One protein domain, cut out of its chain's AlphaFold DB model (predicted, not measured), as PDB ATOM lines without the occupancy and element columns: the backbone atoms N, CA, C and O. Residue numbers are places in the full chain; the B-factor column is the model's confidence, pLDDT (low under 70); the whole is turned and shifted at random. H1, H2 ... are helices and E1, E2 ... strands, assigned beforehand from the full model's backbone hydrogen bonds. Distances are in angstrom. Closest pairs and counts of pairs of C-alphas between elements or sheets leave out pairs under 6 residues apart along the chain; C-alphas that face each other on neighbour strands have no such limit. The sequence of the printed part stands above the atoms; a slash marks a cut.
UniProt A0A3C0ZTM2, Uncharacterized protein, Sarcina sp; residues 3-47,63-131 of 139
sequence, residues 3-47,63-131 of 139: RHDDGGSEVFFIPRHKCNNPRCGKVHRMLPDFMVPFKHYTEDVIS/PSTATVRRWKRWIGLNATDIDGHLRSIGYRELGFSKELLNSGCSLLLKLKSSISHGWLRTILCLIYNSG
ATOM      1  N   ARG A   3     129.766 103.909 140.022       81.56
ATOM      2  CA  ARG A   3     129.841 103.217 141.310       81.56
ATOM      3  C   ARG A   3     129.895 104.226 142.447       81.56
ATOM      4  O   ARG A   3     130.531 105.275 142.308       81.56
ATOM      5  N   HIS A   4     129.257 103.857 143.541       77.56
ATOM      6  CA  HIS A   4     129.266 104.570 144.809       77.56
ATOM      7  C   HIS A   4     130.289 103.921 145.758       77.56
ATOM      8  O   HIS A   4     130.893 102.896 145.433       77.56
ATOM      9  N   ASP A   5     130.540 104.556 146.894       71.25
ATOM     10  CA  ASP A   5     131.450 104.093 147.948       71.25
ATOM     11  C   ASP A   5     130.889 102.933 148.786       71.25
ATOM     12  O   ASP A   5     131.660 102.207 149.409       71.25
ATOM     13  N   ASP A   6     129.575 102.715 148.744       75.44
ATOM     14  CA  ASP A   6     128.861 101.596 149.372       75.44
ATOM     15  C   ASP A   6     128.844 100.305 148.524       75.44
ATOM     16  O   ASP A   6     128.150  99.343 148.852       75.44
ATOM     17  N   GLY A   7     129.575 100.282 147.403       72.94
ATOM     18  CA  GLY A   7     129.580  99.167 146.451       72.94
ATOM     19  C   GLY A   7     128.376  99.142 145.496       72.94
ATOM     20  O   GLY A   7     128.336  98.314 144.577       72.94
ATOM     21  N   GLY A   8     127.425 100.066 145.647       82.12
ATOM     22  CA  GLY A   8     126.299 100.263 144.747       82.12
ATOM     23  C   GLY A   8     126.729 100.738 143.358       82.12
ATOM     24  O   GLY A   8     127.792 101.337 143.159       82.12
ATOM     25  N   SER A   9     125.890 100.480 142.351       83.38
ATOM     26  CA  SER A   9     126.125 100.989 141.000       83.38
ATOM     27  C   SER A   9     124.836 101.354 140.283       83.38
ATOM     28  O   SER A   9     123.867 100.599 140.321       83.38
ATOM     29  N   GLU A  10     124.871 102.464 139.555       87.06
ATOM     30  CA  GLU A  10     123.721 102.985 138.824       87.06
ATOM     31  C   GLU A  10     124.045 103.239 137.346       87.06
ATOM     32  O   GLU A  10     125.172 103.572 136.947       87.06
ATOM     33  N   VAL A  11     123.037 103.061 136.490       85.69
ATOM     34  CA  VAL A  11     123.116 103.359 135.056       85.69
ATOM     35  C   VAL A  11     122.389 104.667 134.787       85.69
ATOM     36  O   VAL A  11     121.174 104.752 134.913       85.69
ATOM     37  N   PHE A  12     123.144 105.671 134.346       83.69
ATOM     38  CA  PHE A  12     122.611 106.981 133.998       83.69
ATOM     39  C   PHE A  12     122.558 107.189 132.488       83.69
ATOM     40  O   PHE A  12     123.468 106.791 131.752       83.69
ATOM     41  N   PHE A  13     121.518 107.886 132.034       86.50
ATOM     42  CA  PHE A  13     121.441 108.395 130.672       86.50
ATOM     43  C   PHE A  13     122.244 109.691 130.552       86.50
ATOM     44  O   PHE A  13     122.104 110.599 131.367       86.50
ATOM     45  N   ILE A  14     123.074 109.792 129.511       87.25
ATOM     46  CA  ILE A  14     123.812 111.026 129.230       87.25
ATOM     47  C   ILE A  14     122.863 112.006 128.527       87.25
ATOM     48  O   ILE A  14     122.409 111.702 127.415       87.25
ATOM     49  N   PRO A  15     122.578 113.178 129.123       88.12
ATOM     50  CA  PRO A  15     121.688 114.158 128.529       88.12
ATOM     51  C   PRO A  15     122.276 114.700 127.225       88.12
ATOM     52  O   PRO A  15     123.486 114.911 127.072       88.12
ATOM     53  N   ARG A  16     121.388 114.921 126.253       90.94
ATOM     54  CA  ARG A  16     121.726 115.429 124.923       90.94
ATOM     55  C   ARG A  16     120.957 116.714 124.670       90.94
ATOM     56  O   ARG A  16     119.732 116.707 124.705       90.94
ATOM     57  N   HIS A  17     121.672 117.793 124.372       88.50
ATOM     58  CA  HIS A  17     121.085 119.116 124.167       88.50
ATOM     59  C   HIS A  17     121.453 119.667 122.794       88.50
ATOM     60  O   HIS A  17     122.580 119.504 122.321       88.50
ATOM     61  N   LYS A  18     120.495 120.327 122.139       89.56
ATOM     62  CA  LYS A  18     120.757 121.075 120.908       89.56
ATOM     63  C   LYS A  18     121.492 122.368 121.262       89.56
ATOM     64  O   LYS A  18     121.030 123.119 122.115       89.56
ATOM     65  N   CYS A  19     122.620 122.623 120.606       86.19
ATOM     66  CA  CYS A  19     123.375 123.855 120.783       86.19
ATOM     67  C   CYS A  19     122.539 125.050 120.326       86.19
ATOM     68  O   CYS A  19     122.069 125.072 119.186       86.19
ATOM     69  N   ASN A  20     122.394 126.050 121.193       83.56
ATOM     70  CA  ASN A  20     121.763 127.321 120.843       83.56
ATOM     71  C   ASN A  20     122.713 128.267 120.087       83.56
ATOM     72  O   ASN A  20     122.251 129.271 119.555       83.56
ATOM     73  N   ASN A  21     124.013 127.950 119.996       82.25
ATOM     74  CA  ASN A  21     124.955 128.703 119.174       82.25
ATOM     75  C   ASN A  21     124.540 128.599 117.692       82.25
ATOM     76  O   ASN A  21     124.597 127.492 117.133       82.25
ATOM     77  N   PRO A  22     124.198 129.723 117.028       87.06
ATOM     78  CA  PRO A  22     123.760 129.724 115.632       87.06
ATOM     79  C   PRO A  22     124.787 129.132 114.661       87.06
ATOM     80  O   PRO A  22     124.414 128.592 113.626       87.06
ATOM     81  N   ARG A  23     126.085 129.192 114.995       88.50
ATOM     82  CA  ARG A  23     127.165 128.620 114.173       88.50
ATOM     83  C   ARG A  23     127.313 127.108 114.330       88.50
ATOM     84  O   ARG A  23     127.976 126.481 113.511       88.50
ATOM     85  N   CYS A  24     126.750 126.525 115.388       87.12
ATOM     86  CA  CYS A  24     126.877 125.100 115.664       87.12
ATOM     87  C   CYS A  24     125.636 124.316 115.225       87.12
ATOM     88  O   CYS A  24     125.746 123.420 114.391       87.12
ATOM     89  N   GLY A  25     124.467 124.606 115.809       85.62
ATOM     90  CA  GLY A  25     123.184 123.952 115.498       85.62
ATOM     91  C   GLY A  25     123.085 122.434 115.755       85.62
ATOM     92  O   GLY A  25     122.019 121.855 115.540       85.62
ATOM     93  N   LYS A  26     124.159 121.778 116.214       91.06
ATOM     94  CA  LYS A  26     124.245 120.324 116.444       91.06
ATOM     95  C   LYS A  26     123.727 119.918 117.828       91.06
ATOM     96  O   LYS A  26     123.564 120.746 118.721       91.06
ATOM     97  N   VAL A  27     123.485 118.619 118.012       91.88
ATOM     98  CA  VAL A  27     123.179 118.017 119.322       91.88
ATOM     99  C   VAL A  27     124.476 117.562 119.990       91.88
ATOM    100  O   VAL A  27     125.203 116.746 119.424       91.88
ATOM    101  N   HIS A  28     124.736 118.043 121.205       88.75
ATOM    102  CA  HIS A  28     125.895 117.680 122.022       88.75
ATOM    103  C   HIS A  28     125.481 116.824 123.212       88.75
ATOM    104  O   HIS A  28     124.347 116.898 123.685       88.75
ATOM    105  N   ARG A  29     126.420 116.016 123.704       89.12
ATOM    106  CA  ARG A  29     126.314 115.384 125.020       89.12
ATOM    107  C   ARG A  29     126.782 116.393 126.058       89.12
ATOM    108  O   ARG A  29     127.841 116.980 125.858       89.12
ATOM    109  N   MET A  30     126.018 116.571 127.128       87.75
ATOM    110  CA  MET A  30     126.492 117.309 128.296       87.75
ATOM    111  C   MET A  30     127.005 116.312 129.318       87.75
ATOM    112  O   MET A  30     126.382 115.270 129.520       87.75
ATOM    113  N   LEU A  31     128.142 116.622 129.928       90.00
ATOM    114  CA  LEU A  31     128.668 115.862 131.049       90.00
ATOM    115  C   LEU A  31     127.803 116.164 132.282       90.00
ATOM    116  O   LEU A  31     127.750 117.329 132.684       90.00
ATOM    117  N   PRO A  32     127.116 115.164 132.866       87.56
ATOM    118  CA  PRO A  32     126.431 115.344 134.138       87.56
ATOM    119  C   PRO A  32     127.428 115.597 135.254       87.56
ATOM    120  O   PRO A  32     128.562 115.121 135.222       87.56
ATOM    121  N   ASP A  33     126.980 116.339 136.247       83.06
ATOM    122  CA  ASP A  33     127.835 116.936 137.257       83.06
ATOM    123  C   ASP A  33     128.368 115.940 138.299       83.06
ATOM    124  O   ASP A  33     129.398 116.195 138.910       83.06
ATOM    125  N   PHE A  34     127.749 114.767 138.418       82.38
ATOM    126  CA  PHE A  34     128.232 113.638 139.220       82.38
ATOM    127  C   PHE A  34     129.213 112.710 138.475       82.38
ATOM    128  O   PHE A  34     129.763 111.785 139.076       82.38
ATOM    129  N   MET A  35     129.417 112.897 137.162       86.25
ATOM    130  CA  MET A  35     130.267 112.027 136.344       86.25
ATOM    131  C   MET A  35     131.655 112.618 136.117       86.25
ATOM    132  O   MET A  35     131.810 113.756 135.678       86.25
ATOM    133  N   VAL A  36     132.676 111.773 136.262       88.75
ATOM    134  CA  VAL A  36     134.031 112.090 135.808       88.75
ATOM    135  C   VAL A  36     134.366 111.284 134.547       88.75
ATOM    136  O   VAL A  36     134.288 110.052 134.565       88.75
ATOM    137  N   PRO A  37     134.794 111.930 133.445       85.88
ATOM    138  CA  PRO A  37     135.106 111.241 132.198       85.88
ATOM    139  C   PRO A  37     136.105 110.091 132.373       85.88
ATOM    140  O   PRO A  37     137.147 110.232 133.030       85.88
ATOM    141  N   PHE A  38     135.769 108.958 131.747       82.88
ATOM    142  CA  PHE A  38     136.532 107.703 131.750       82.88
ATOM    143  C   PHE A  38     136.720 107.054 133.130       82.88
ATOM    144  O   PHE A  38     137.613 106.225 133.303       82.88
ATOM    145  N   LYS A  39     135.911 107.426 134.128       86.25
ATOM    146  CA  LYS A  39     135.979 106.878 135.486       86.25
ATOM    147  C   LYS A  39     134.608 106.352 135.887       86.25
ATOM    148  O   LYS A  39     133.582 106.883 135.481       86.25
ATOM    149  N   HIS A  40     134.609 105.261 136.644       85.06
ATOM    150  CA  HIS A  40     133.390 104.566 137.063       85.06
ATOM    151  C   HIS A  40     133.021 104.869 138.514       85.06
ATOM    152  O   HIS A  40     132.349 104.054 139.121       85.06
ATOM    153  N   TYR A  41     133.473 105.987 139.072       86.44
ATOM    154  CA  TYR A  41     133.119 106.431 140.420       86.44
ATOM    155  C   TYR A  41     132.489 107.814 140.334       86.44
ATOM    156  O   TYR A  41     132.751 108.542 139.367       86.44
ATOM    157  N   THR A  42     131.648 108.145 141.310       86.06
ATOM    158  CA  THR A  42     131.106 109.498 141.451       86.06
ATOM    159  C   THR A  42     132.235 110.508 141.616       86.06
ATOM    160  O   THR A  42     133.358 110.175 142.011       86.06
ATOM    161  N   GLU A  43     131.947 111.759 141.268       89.75
ATOM    162  CA  GLU A  43     132.917 112.833 141.438       89.75
ATOM    163  C   GLU A  43     133.361 112.994 142.891       89.75
ATOM    164  O   GLU A  43     134.568 113.083 143.094       89.75
ATOM    165  N   ASP A  44     132.444 112.904 143.857       87.69
ATOM    166  CA  ASP A  44     132.749 113.034 145.288       87.69
ATOM    167  C   ASP A  44     133.814 112.020 145.744       87.69
ATOM    168  O   ASP A  44     134.859 112.389 146.285       87.69
ATOM    169  N   VAL A  45     133.637 110.737 145.399       87.94
ATOM    170  CA  VAL A  45     134.606 109.674 145.731       87.94
ATOM    171  C   VAL A  45     135.981 109.965 145.121       87.94
ATOM    172  O   VAL A  45     137.026 109.720 145.732       87.94
ATOM    173  N   ILE A  46     136.014 110.497 143.900       89.44
ATOM    174  CA  ILE A  46     137.271 110.832 143.224       89.44
ATOM    175  C   ILE A  46     137.908 112.076 143.853       89.44
ATOM    176  O   ILE A  46     139.120 112.083 144.071       89.44
ATOM    177  N   SER A  47     137.142 113.131 144.131       89.50
ATOM    178  CA  SER A  47     137.668 114.377 144.693       89.50
ATOM    179  C   SER A  47     138.212 114.182 146.100       89.50
ATOM    180  O   SER A  47     139.292 114.701 146.398       89.50
ATOM    181  N   PRO A  63     137.682 102.528 145.901       83.25
ATOM    182  CA  PRO A  63     138.677 102.449 144.840       83.25
ATOM    183  C   PRO A  63     140.000 101.867 145.355       83.25
ATOM    184  O   PRO A  63     140.509 102.240 146.408       83.25
ATOM    185  N   SER A  64     140.613 100.981 144.565       85.44
ATOM    186  CA  SER A  64     141.929 100.434 144.905       85.44
ATOM    187  C   SER A  64     143.007 101.523 144.968       85.44
ATOM    188  O   SER A  64     142.947 102.516 144.238       85.44
ATOM    189  N   THR A  65     144.059 101.301 145.757       84.94
ATOM    190  CA  THR A  65     145.208 102.224 145.877       84.94
ATOM    191  C   THR A  65     145.822 102.579 144.517       84.94
ATOM    192  O   THR A  65     146.112 103.742 144.233       84.94
ATOM    193  N   ALA A  66     145.940 101.601 143.613       87.31
ATOM    194  CA  ALA A  66     146.393 101.818 142.239       87.31
ATOM    195  C   ALA A  66     145.449 102.732 141.432       87.31
ATOM    196  O   ALA A  66     145.895 103.495 140.575       87.31
ATOM    197  N   THR A  67     144.143 102.670 141.688       88.44
ATOM    198  CA  THR A  67     143.141 103.542 141.060       88.44
ATOM    199  C   THR A  67     143.247 104.971 141.586       88.44
ATOM    200  O   THR A  67     143.363 105.890 140.775       88.44
ATOM    201  N   VAL A  68     143.347 105.157 142.905       88.50
ATOM    202  CA  VAL A  68     143.564 106.476 143.530       88.50
ATOM    203  C   VAL A  68     144.862 107.117 143.028       88.50
ATOM    204  O   VAL A  68     144.868 108.275 142.607       88.50
ATOM    205  N   ARG A  69     145.961 106.352 142.961       88.62
ATOM    206  CA  ARG A  69     147.245 106.829 142.419       88.62
ATOM    207  C   ARG A  69     147.114 107.318 140.977       88.62
ATOM    208  O   ARG A  69     147.676 108.357 140.629       88.62
ATOM    209  N   ARG A  70     146.360 106.598 140.138       90.25
ATOM    210  CA  ARG A  70     146.091 107.011 138.751       90.25
ATOM    211  C   ARG A  70     145.288 108.306 138.686       90.25
ATOM    212  O   ARG A  70     145.596 109.148 137.848       90.25
ATOM    213  N   TRP A  71     144.315 108.515 139.571       92.62
ATOM    214  CA  TRP A  71     143.554 109.770 139.623       92.62
ATOM    215  C   TRP A  71     144.400 110.956 140.075       92.62
ATOM    216  O   TRP A  71     144.389 111.986 139.402       92.62
ATOM    217  N   LYS A  72     145.200 110.792 141.137       91.69
ATOM    218  CA  LYS A  72     146.158 111.814 141.591       91.69
ATOM    219  C   LYS A  72     147.131 112.191 140.474       91.69
ATOM    220  O   LYS A  72     147.310 113.370 140.176       91.69
ATOM    221  N   ARG A  73     147.688 111.189 139.785       92.38
ATOM    222  CA  ARG A  73     148.563 111.394 138.623       92.38
ATOM    223  C   ARG A  73     147.845 112.097 137.471       92.38
ATOM    224  O   ARG A  73     148.423 112.988 136.865       92.38
ATOM    225  N   TRP A  74     146.605 111.721 137.169       94.62
ATOM    226  CA  TRP A  74     145.811 112.340 136.107       94.62
ATOM    227  C   TRP A  74     145.550 113.826 136.358       94.62
ATOM    228  O   TRP A  74     145.771 114.626 135.450       94.62
ATOM    229  N   ILE A  75     145.156 114.206 137.579       93.50
ATOM    230  CA  ILE A  75     144.985 115.616 137.958       93.50
ATOM    231  C   ILE A  75     146.321 116.358 137.907       93.50
ATOM    232  O   ILE A  75     146.384 117.444 137.340       93.50
ATOM    233  N   GLY A  76     147.393 115.762 138.438       93.88
ATOM    234  CA  GLY A  76     148.725 116.366 138.421       93.88
ATOM    235  C   GLY A  76     149.248 116.628 137.006       93.88
ATOM    236  O   GLY A  76     149.713 117.727 136.720       93.88
ATOM    237  N   LEU A  77     149.118 115.655 136.098       95.56
ATOM    238  CA  LEU A  77     149.564 115.788 134.705       95.56
ATOM    239  C   LEU A  77     148.730 116.789 133.897       95.56
ATOM    240  O   LEU A  77     149.258 117.397 132.976       95.56
ATOM    241  N   ASN A  78     147.454 116.976 134.242       96.38
ATOM    242  CA  ASN A  78     146.572 117.931 133.567       96.38
ATOM    243  C   ASN A  78     146.514 119.301 134.264       96.38
ATOM    244  O   ASN A  78     145.734 120.143 133.837       96.38
ATOM    245  N   ALA A  79     147.280 119.555 135.330       96.06
ATOM    246  CA  ALA A  79     147.126 120.774 136.132       96.06
ATOM    247  C   ALA A  79     147.287 122.061 135.300       96.06
ATOM    248  O   ALA A  79     146.465 122.972 135.394       96.06
ATOM    249  N   THR A  80     148.301 122.107 134.432       95.69
ATOM    250  CA  THR A  80     148.542 123.244 133.532       95.69
ATOM    251  C   THR A  80     147.454 123.379 132.465       95.69
ATOM    252  O   THR A  80     146.998 124.491 132.204       95.69
ATOM    253  N   ASP A  81     146.992 122.265 131.891       95.88
ATOM    254  CA  ASP A  81     145.916 122.262 130.890       95.88
ATOM    255  C   ASP A  81     144.588 122.719 131.499       95.88
ATOM    256  O   ASP A  81     143.863 123.514 130.897       95.88
ATOM    257  N   ILE A  82     144.292 122.284 132.727       97.12
ATOM    258  CA  ILE A  82     143.142 122.748 133.506       97.12
ATOM    259  C   ILE A  82     143.217 124.265 133.675       97.12
ATOM    260  O   ILE A  82     142.261 124.957 133.332       97.12
ATOM    261  N   ASP A  83     144.347 124.799 134.143       97.25
ATOM    262  CA  ASP A  83     144.520 126.244 134.310       97.25
ATOM    263  C   ASP A  83     144.352 126.997 132.979       97.25
ATOM    264  O   ASP A  83     143.662 128.018 132.927       97.25
ATOM    265  N   GLY A  84     144.918 126.482 131.886       96.38
ATOM    266  CA  GLY A  84     144.770 127.054 130.547       96.38
ATOM    267  C   GLY A  84     143.318 127.075 130.062       96.38
ATOM    268  O   GLY A  84     142.834 128.105 129.576       96.38
ATOM    269  N   HIS A  85     142.588 125.973 130.238       96.75
ATOM    270  CA  HIS A  85     141.173 125.895 129.885       96.75
ATOM    271  C   HIS A  85     140.320 126.836 130.731       96.75
ATOM    272  O   HIS A  85     139.532 127.595 130.169       96.75
ATOM    273  N   LEU A  86     140.503 126.849 132.055       96.00
ATOM    274  CA  LEU A  86     139.754 127.721 132.961       96.00
ATOM    275  C   LEU A  86     139.946 129.202 132.615       96.00
ATOM    276  O   LEU A  86     138.976 129.956 132.603       96.00
ATOM    277  N   ARG A  87     141.164 129.618 132.249       95.69
ATOM    278  CA  ARG A  87     141.431 130.977 131.748       95.69
ATOM    279  C   ARG A  87     140.691 131.268 130.453       95.69
ATOM    280  O   ARG A  87     140.029 132.298 130.344       95.69
ATOM    281  N   SER A  88     140.818 130.378 129.470       95.44
ATOM    282  CA  SER A  88     140.214 130.562 128.148       95.44
ATOM    283  C   SER A  88     138.691 130.662 128.243       95.44
ATOM    284  O   SER A  88     138.102 131.591 127.692       95.44
ATOM    285  N   ILE A  89     138.067 129.748 128.990       94.94
ATOM    286  CA  ILE A  89     136.621 129.719 129.237       94.94
ATOM    287  C   ILE A  89     136.203 130.946 130.047       94.94
ATOM    288  O   ILE A  89     135.255 131.628 129.674       94.94
ATOM    289  N   GLY A  90     136.939 131.277 131.108       94.25
ATOM    290  CA  GLY A  90     136.667 132.442 131.941       94.25
ATOM    291  C   GLY A  90     136.651 133.755 131.154       94.25
ATOM    292  O   GLY A  90     135.753 134.572 131.332       94.25
ATOM    293  N   TYR A  91     137.597 133.938 130.236       94.75
ATOM    294  CA  TYR A  91     137.634 135.110 129.359       94.75
ATOM    295  C   TYR A  91     136.509 135.099 128.316       94.75
ATOM    296  O   TYR A  91     135.825 136.102 128.128       94.75
ATOM    297  N   ARG A  92     136.318 133.973 127.618       92.25
ATOM    298  CA  ARG A  92     135.409 133.891 126.465       92.25
ATOM    299  C   ARG A  92     133.935 133.818 126.843       92.25
ATOM    300  O   ARG A  92     133.114 134.409 126.153       92.25
ATOM    301  N   GLU A  93     133.620 133.057 127.883       88.75
ATOM    302  CA  GLU A  93     132.249 132.659 128.213       88.75
ATOM    303  C   GLU A  93     131.737 133.361 129.481       88.75
ATOM    304  O   GLU A  93     130.542 133.618 129.592       88.75
ATOM    305  N   LEU A  94     132.626 133.706 130.426       90.31
ATOM    306  CA  LEU A  94     132.254 134.367 131.690       90.31
ATOM    307  C   LEU A  94     132.589 135.869 131.723       90.31
ATOM    308  O   LEU A  94     132.245 136.551 132.684       90.31
ATOM    309  N   GLY A  95     133.248 136.396 130.685       91.69
ATOM    310  CA  GLY A  95     133.553 137.823 130.556       91.69
ATOM    311  C   GLY A  95     134.640 138.341 131.504       91.69
ATOM    312  O   GLY A  95     134.702 139.544 131.756       91.69
ATOM    313  N   PHE A  96     135.501 137.469 132.042       93.00
ATOM    314  CA  PHE A  96     136.625 137.909 132.873       93.00
ATOM    315  C   PHE A  96     137.661 138.717 132.077       93.00
ATOM    316  O   PHE A  96     137.796 138.578 130.862       93.00
ATOM    317  N   SER A  97     138.418 139.569 132.778       93.75
ATOM    318  CA  SER A  97     139.390 140.473 132.155       93.75
ATOM    319  C   SER A  97     140.578 139.725 131.532       93.75
ATOM    320  O   SER A  97     140.904 138.589 131.891       93.75
ATOM    321  N   LYS A  98     141.297 140.394 130.619       93.25
ATOM    322  CA  LYS A  98     142.565 139.882 130.061       93.25
ATOM    323  C   LYS A  98     143.638 139.658 131.134       93.25
ATOM    324  O   LYS A  98     144.561 138.882 130.917       93.25
ATOM    325  N   GLU A  99     143.518 140.295 132.297       93.56
ATOM    326  CA  GLU A  99     144.431 140.079 133.425       93.56
ATOM    327  C   GLU A  99     144.341 138.640 133.938       93.56
ATOM    328  O   GLU A  99     145.360 138.060 134.308       93.56
ATOM    329  N   LEU A 100     143.155 138.015 133.882       91.50
ATOM    330  CA  LEU A 100     143.005 136.598 134.202       91.50
ATOM    331  C   LEU A 100     143.862 135.742 133.267       91.50
ATOM    332  O   LEU A 100     144.571 134.862 133.751       91.50
ATOM    333  N   LEU A 101     143.842 136.012 131.957       90.69
ATOM    334  CA  LEU A 101     144.650 135.279 130.972       90.69
ATOM    335  C   LEU A 101     146.148 135.376 131.284       90.69
ATOM    336  O   LEU A 101     146.858 134.381 131.178       90.69
ATOM    337  N   ASN A 102     146.596 136.556 131.711       90.19
ATOM    338  CA  ASN A 102     148.002 136.854 131.982       90.19
ATOM    339  C   ASN A 102     148.450 136.490 133.406       90.19
ATOM    340  O   ASN A 102     149.634 136.584 133.722       90.19
ATOM    341  N   SER A 103     147.526 136.120 134.294       90.25
ATOM    342  CA  SER A 103     147.879 135.865 135.689       90.25
ATOM    343  C   SER A 103     148.684 134.569 135.833       90.25
ATOM    344  O   SER A 103     148.302 133.531 135.312       90.25
ATOM    345  N   GLY A 104     149.770 134.590 136.609       88.62
ATOM    346  CA  GLY A 104     150.584 133.395 136.889       88.62
ATOM    347  C   GLY A 104     149.995 132.442 137.940       88.62
ATOM    348  O   GLY A 104     150.611 131.440 138.285       88.62
ATOM    349  N   CYS A 105     148.831 132.763 138.511       91.69
ATOM    350  CA  CYS A 105     148.263 132.012 139.633       91.69
ATOM    351  C   CYS A 105     147.611 130.693 139.198       91.69
ATOM    352  O   CYS A 105     146.911 130.686 138.193       91.69
ATOM    353  N   SER A 106     147.751 129.607 139.966       95.19
ATOM    354  CA  SER A 106     147.008 128.375 139.661       95.19
ATOM    355  C   SER A 106     145.530 128.530 140.027       95.19
ATOM    356  O   SER A 106     145.182 128.703 141.200       95.19
ATOM    357  N   LEU A 107     144.657 128.488 139.021       95.25
ATOM    358  CA  LEU A 107     143.209 128.552 139.195       95.25
ATOM    359  C   LEU A 107     142.678 127.238 139.762       95.25
ATOM    360  O   LEU A 107     141.785 127.269 140.603       95.25
ATOM    361  N   LEU A 108     143.272 126.106 139.382       95.00
ATOM    362  CA  LEU A 108     143.000 124.801 139.968       95.00
ATOM    363  C   LEU A 108     143.196 124.837 141.485       95.00
ATOM    364  O   LEU A 108     142.273 124.498 142.218       95.00
ATOM    365  N   LEU A 109     144.358 125.288 141.970       93.56
ATOM    366  CA  LEU A 109     144.608 125.356 143.415       93.56
ATOM    367  C   LEU A 109     143.648 126.319 144.121       93.56
ATOM    368  O   LEU A 109     143.113 125.973 145.171       93.56
ATOM    369  N   LYS A 110     143.378 127.488 143.527       93.44
ATOM    370  CA  LYS A 110     142.410 128.453 144.072       93.44
ATOM    371  C   LYS A 110     140.998 127.879 144.163       93.44
ATOM    372  O   LYS A 110     140.319 128.099 145.162       93.44
ATOM    373  N   LEU A 111     140.540 127.154 143.143       92.38
ATOM    374  CA  LEU A 111     139.225 126.512 143.159       92.38
ATOM    375  C   LEU A 111     139.178 125.403 144.206       92.38
ATOM    376  O   LEU A 111     138.240 125.376 144.992       92.38
ATOM    377  N   LYS A 112     140.215 124.561 144.286       91.69
ATOM    378  CA  LYS A 112     140.329 123.524 145.320       91.69
ATOM    379  C   LYS A 112     140.291 124.092 146.740       91.69
ATOM    380  O   LYS A 112     139.713 123.466 147.614       91.69
ATOM    381  N   SER A 113     140.907 125.251 146.981       90.69
ATOM    382  CA  SER A 113     140.904 125.877 148.310       90.69
ATOM    383  C   SER A 113     139.607 126.623 148.627       90.69
ATOM    384  O   SER A 113     139.280 126.795 149.795       90.69
ATOM    385  N   SER A 114     138.902 127.117 147.606       91.88
ATOM    386  CA  SER A 114     137.693 127.937 147.782       91.88
ATOM    387  C   SER A 114     136.404 127.113 147.777       91.88
ATOM    388  O   SER A 114     135.395 127.554 148.317       91.88
ATOM    389  N   ILE A 115     136.425 125.936 147.149       89.31
ATOM    390  CA  ILE A 115     135.284 125.032 147.010       89.31
ATOM    391  C   ILE A 115     135.602 123.764 147.804       89.31
ATOM    392  O   ILE A 115     136.414 122.949 147.368       89.31
ATOM    393  N   SER A 116     134.962 123.604 148.966       81.06
ATOM    394  CA  SER A 116     135.194 122.461 149.860       81.06
ATOM    395  C   SER A 116     134.772 121.124 149.242       81.06
ATOM    396  O   SER A 116     135.510 120.151 149.359       81.06
ATOM    397  N   HIS A 117     133.638 121.092 148.534       85.50
ATOM    398  CA  HIS A 117     133.102 119.908 147.847       85.50
ATOM    399  C   HIS A 117     132.643 120.255 146.425       85.50
ATOM    400  O   HIS A 117     132.130 121.350 146.186       85.50
ATOM    401  N   GLY A 118     132.818 119.337 145.469       89.12
ATOM    402  CA  GLY A 118     132.392 119.528 144.076       89.12
ATOM    403  C   GLY A 118     133.325 120.392 143.216       89.12
ATOM    404  O   GLY A 118     132.940 120.862 142.136       89.12
ATOM    405  N   TRP A 119     134.558 120.650 143.671       93.31
ATOM    406  CA  TRP A 119     135.542 121.418 142.898       93.31
ATOM    407  C   TRP A 119     135.891 120.714 141.580       93.31
ATOM    408  O   TRP A 119     136.046 121.371 140.546       93.31
ATOM    409  N   LEU A 120     135.989 119.378 141.591       93.88
ATOM    410  CA  LEU A 120     136.383 118.593 140.427       93.88
ATOM    411  C   LEU A 120     135.235 118.569 139.415       93.88
ATOM    412  O   LEU A 120     135.453 118.844 138.235       93.88
ATOM    413  N   ARG A 121     134.003 118.379 139.884       92.62
ATOM    414  CA  ARG A 121     132.751 118.516 139.131       92.62
ATOM    415  C   ARG A 121     132.693 119.854 138.417       92.62
ATOM    416  O   ARG A 121     132.422 119.901 137.218       92.62
ATOM    417  N   THR A 122     132.969 120.936 139.141       92.94
ATOM    418  CA  THR A 122     132.882 122.303 138.615       92.94
ATOM    419  C   THR A 122     133.855 122.493 137.456       92.94
ATOM    420  O   THR A 122     133.460 122.927 136.372       92.94
ATOM    421  N   ILE A 123     135.115 122.099 137.650       94.81
ATOM    422  CA  ILE A 123     136.153 122.193 136.619       94.81
ATOM    423  C   ILE A 123     135.795 121.334 135.404       94.81
ATOM    424  O   ILE A 123     135.892 121.796 134.269       94.81
ATOM    425  N   LEU A 124     135.355 120.093 135.614       94.94
ATOM    426  CA  LEU A 124     135.044 119.183 134.514       94.94
ATOM    427  C   LEU A 124     133.822 119.628 133.721       94.94
ATOM    428  O   LEU A 124     133.863 119.576 132.494       94.94
ATOM    429  N   CYS A 125     132.770 120.106 134.384       92.25
ATOM    430  CA  CYS A 125     131.602 120.653 133.704       92.25
ATOM    431  C   CYS A 125     131.983 121.856 132.843       92.25
ATOM    432  O   CYS A 125     131.575 121.911 131.685       92.25
ATOM    433  N   LEU A 126     132.803 122.778 133.363       92.81
ATOM    434  CA  LEU A 126     133.291 123.922 132.591       92.81
ATOM    435  C   LEU A 126     134.058 123.462 131.345       92.81
ATOM    436  O   LEU A 126     133.722 123.872 130.238       92.81
ATOM    437  N   ILE A 127     135.047 122.580 131.513       94.94
ATOM    438  CA  ILE A 127     135.934 122.140 130.427       94.94
ATOM    439  C   ILE A 127     135.179 121.313 129.378       94.94
ATOM    440  O   ILE A 127     135.239 121.605 128.184       94.94
ATOM    441  N   TYR A 128     134.460 120.274 129.797       92.69
ATOM    442  CA  TYR A 128     133.845 119.337 128.857       92.69
ATOM    443  C   TYR A 128     132.615 119.926 128.172       92.69
ATOM    444  O   TYR A 128     132.423 119.708 126.974       92.69
ATOM    445  N   ASN A 129     131.809 120.729 128.878       90.06
ATOM    446  CA  ASN A 129     130.644 121.361 128.259       90.06
ATOM    447  C   ASN A 129     131.025 122.572 127.390       90.06
ATOM    448  O   ASN A 129     130.237 122.951 126.525       90.06
ATOM    449  N   SER A 130     132.247 123.116 127.512       87.94
ATOM    450  CA  SER A 130     132.806 124.060 126.530       87.94
ATOM    451  C   SER A 130     133.392 123.376 125.285       87.94
ATOM    452  O   SER A 130     133.931 124.053 124.408       87.94
ATOM    453  N   GLY A 131     133.341 122.041 125.207       87.12
ATOM    454  CA  GLY A 131     133.885 121.246 124.105       87.12
ATOM    455  C   GLY A 131     135.387 120.950 124.192       87.12
ATOM    456  O   GLY A 131     135.942 120.427 123.227       87.12
TER     457      GLY A 131
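Overview. This is residues 3 to 47 and 63 to 131 of the 139 residues of an uncharacterized protein of Sarcina sp (UniProt A0A3C0ZTM2). H6 sits in the middle of a helical body: H3 packs steeply on it, H1 packs on its other end, H4 and H5 pack on H3, and H2 reaches out beyond H3's start. A small hairpin, E1 and E2, lies off to one side, and its residues 20 to 25 stick out. The printed part has 114 residues, with two named strands and six named helices in the order E1, E2, H1, H2, H3, H4, H5, H6 along the chain and an antiparallel sheet E1 - E2; the class is mostly helix, helices holding 56 and strands 6 of the 62 residues in named elements. It is only just compact, close to loose, with a radius of gyration of the C-alphas of 15.8 A and spans of 45 by 36 by 22 A.

Arrangement. E1, residues 16 to 18, and E2, residues 27 to 29, form an antiparallel hairpin; N 17 and O 28, 2.9 A apart, are within hydrogen-bond range. H1, residues 43 to 47, is close to but not clearly touching H2, residues 65 to 77: their closest C-alphas, Ile 46 and Trp 71, are 7.3 A apart. H3, residues 79 to 92, and H2 meet only through their link. With residues 87 to 91 alone H3 touches H4, residues 98 to 102; the closest C-alphas, Arg 87 and Leu 101, are 5.4 A apart. H5, residues 107 to 114, touches H3, about perpendicular at 89 degrees, closest at C-alphas 83 and 107, 5.6 A. H6, residues 119 to 129, touches H3 the same way at a steep tilt of 61 degrees, closest at C-alphas 85 and 127, 6.5 A. H6 touches H1, closest at C-alphas 47 and 120, 6.1 A. In the six helices every O i to N i+4 pair is within hydrogen-bond range.

Along the chain. C-alpha 16, where E1 begins, is at (121.726, 115.429, 124.923). H2 is 18.1 A long, H3 20.1 A and H6 15.4 A, ending at C-alpha 129, (130.644, 121.361, 128.259).

Size, cuts and confidence. The two C-alphas farthest apart, Pro 22 and Thr 65, are 46.2 A apart. Residues 48 to 62 are not printed; C-alphas 47 and 63 are 12.0 A apart across the cut. The link E2 to H1 is long. No printed residue is under 70 in pLDDT.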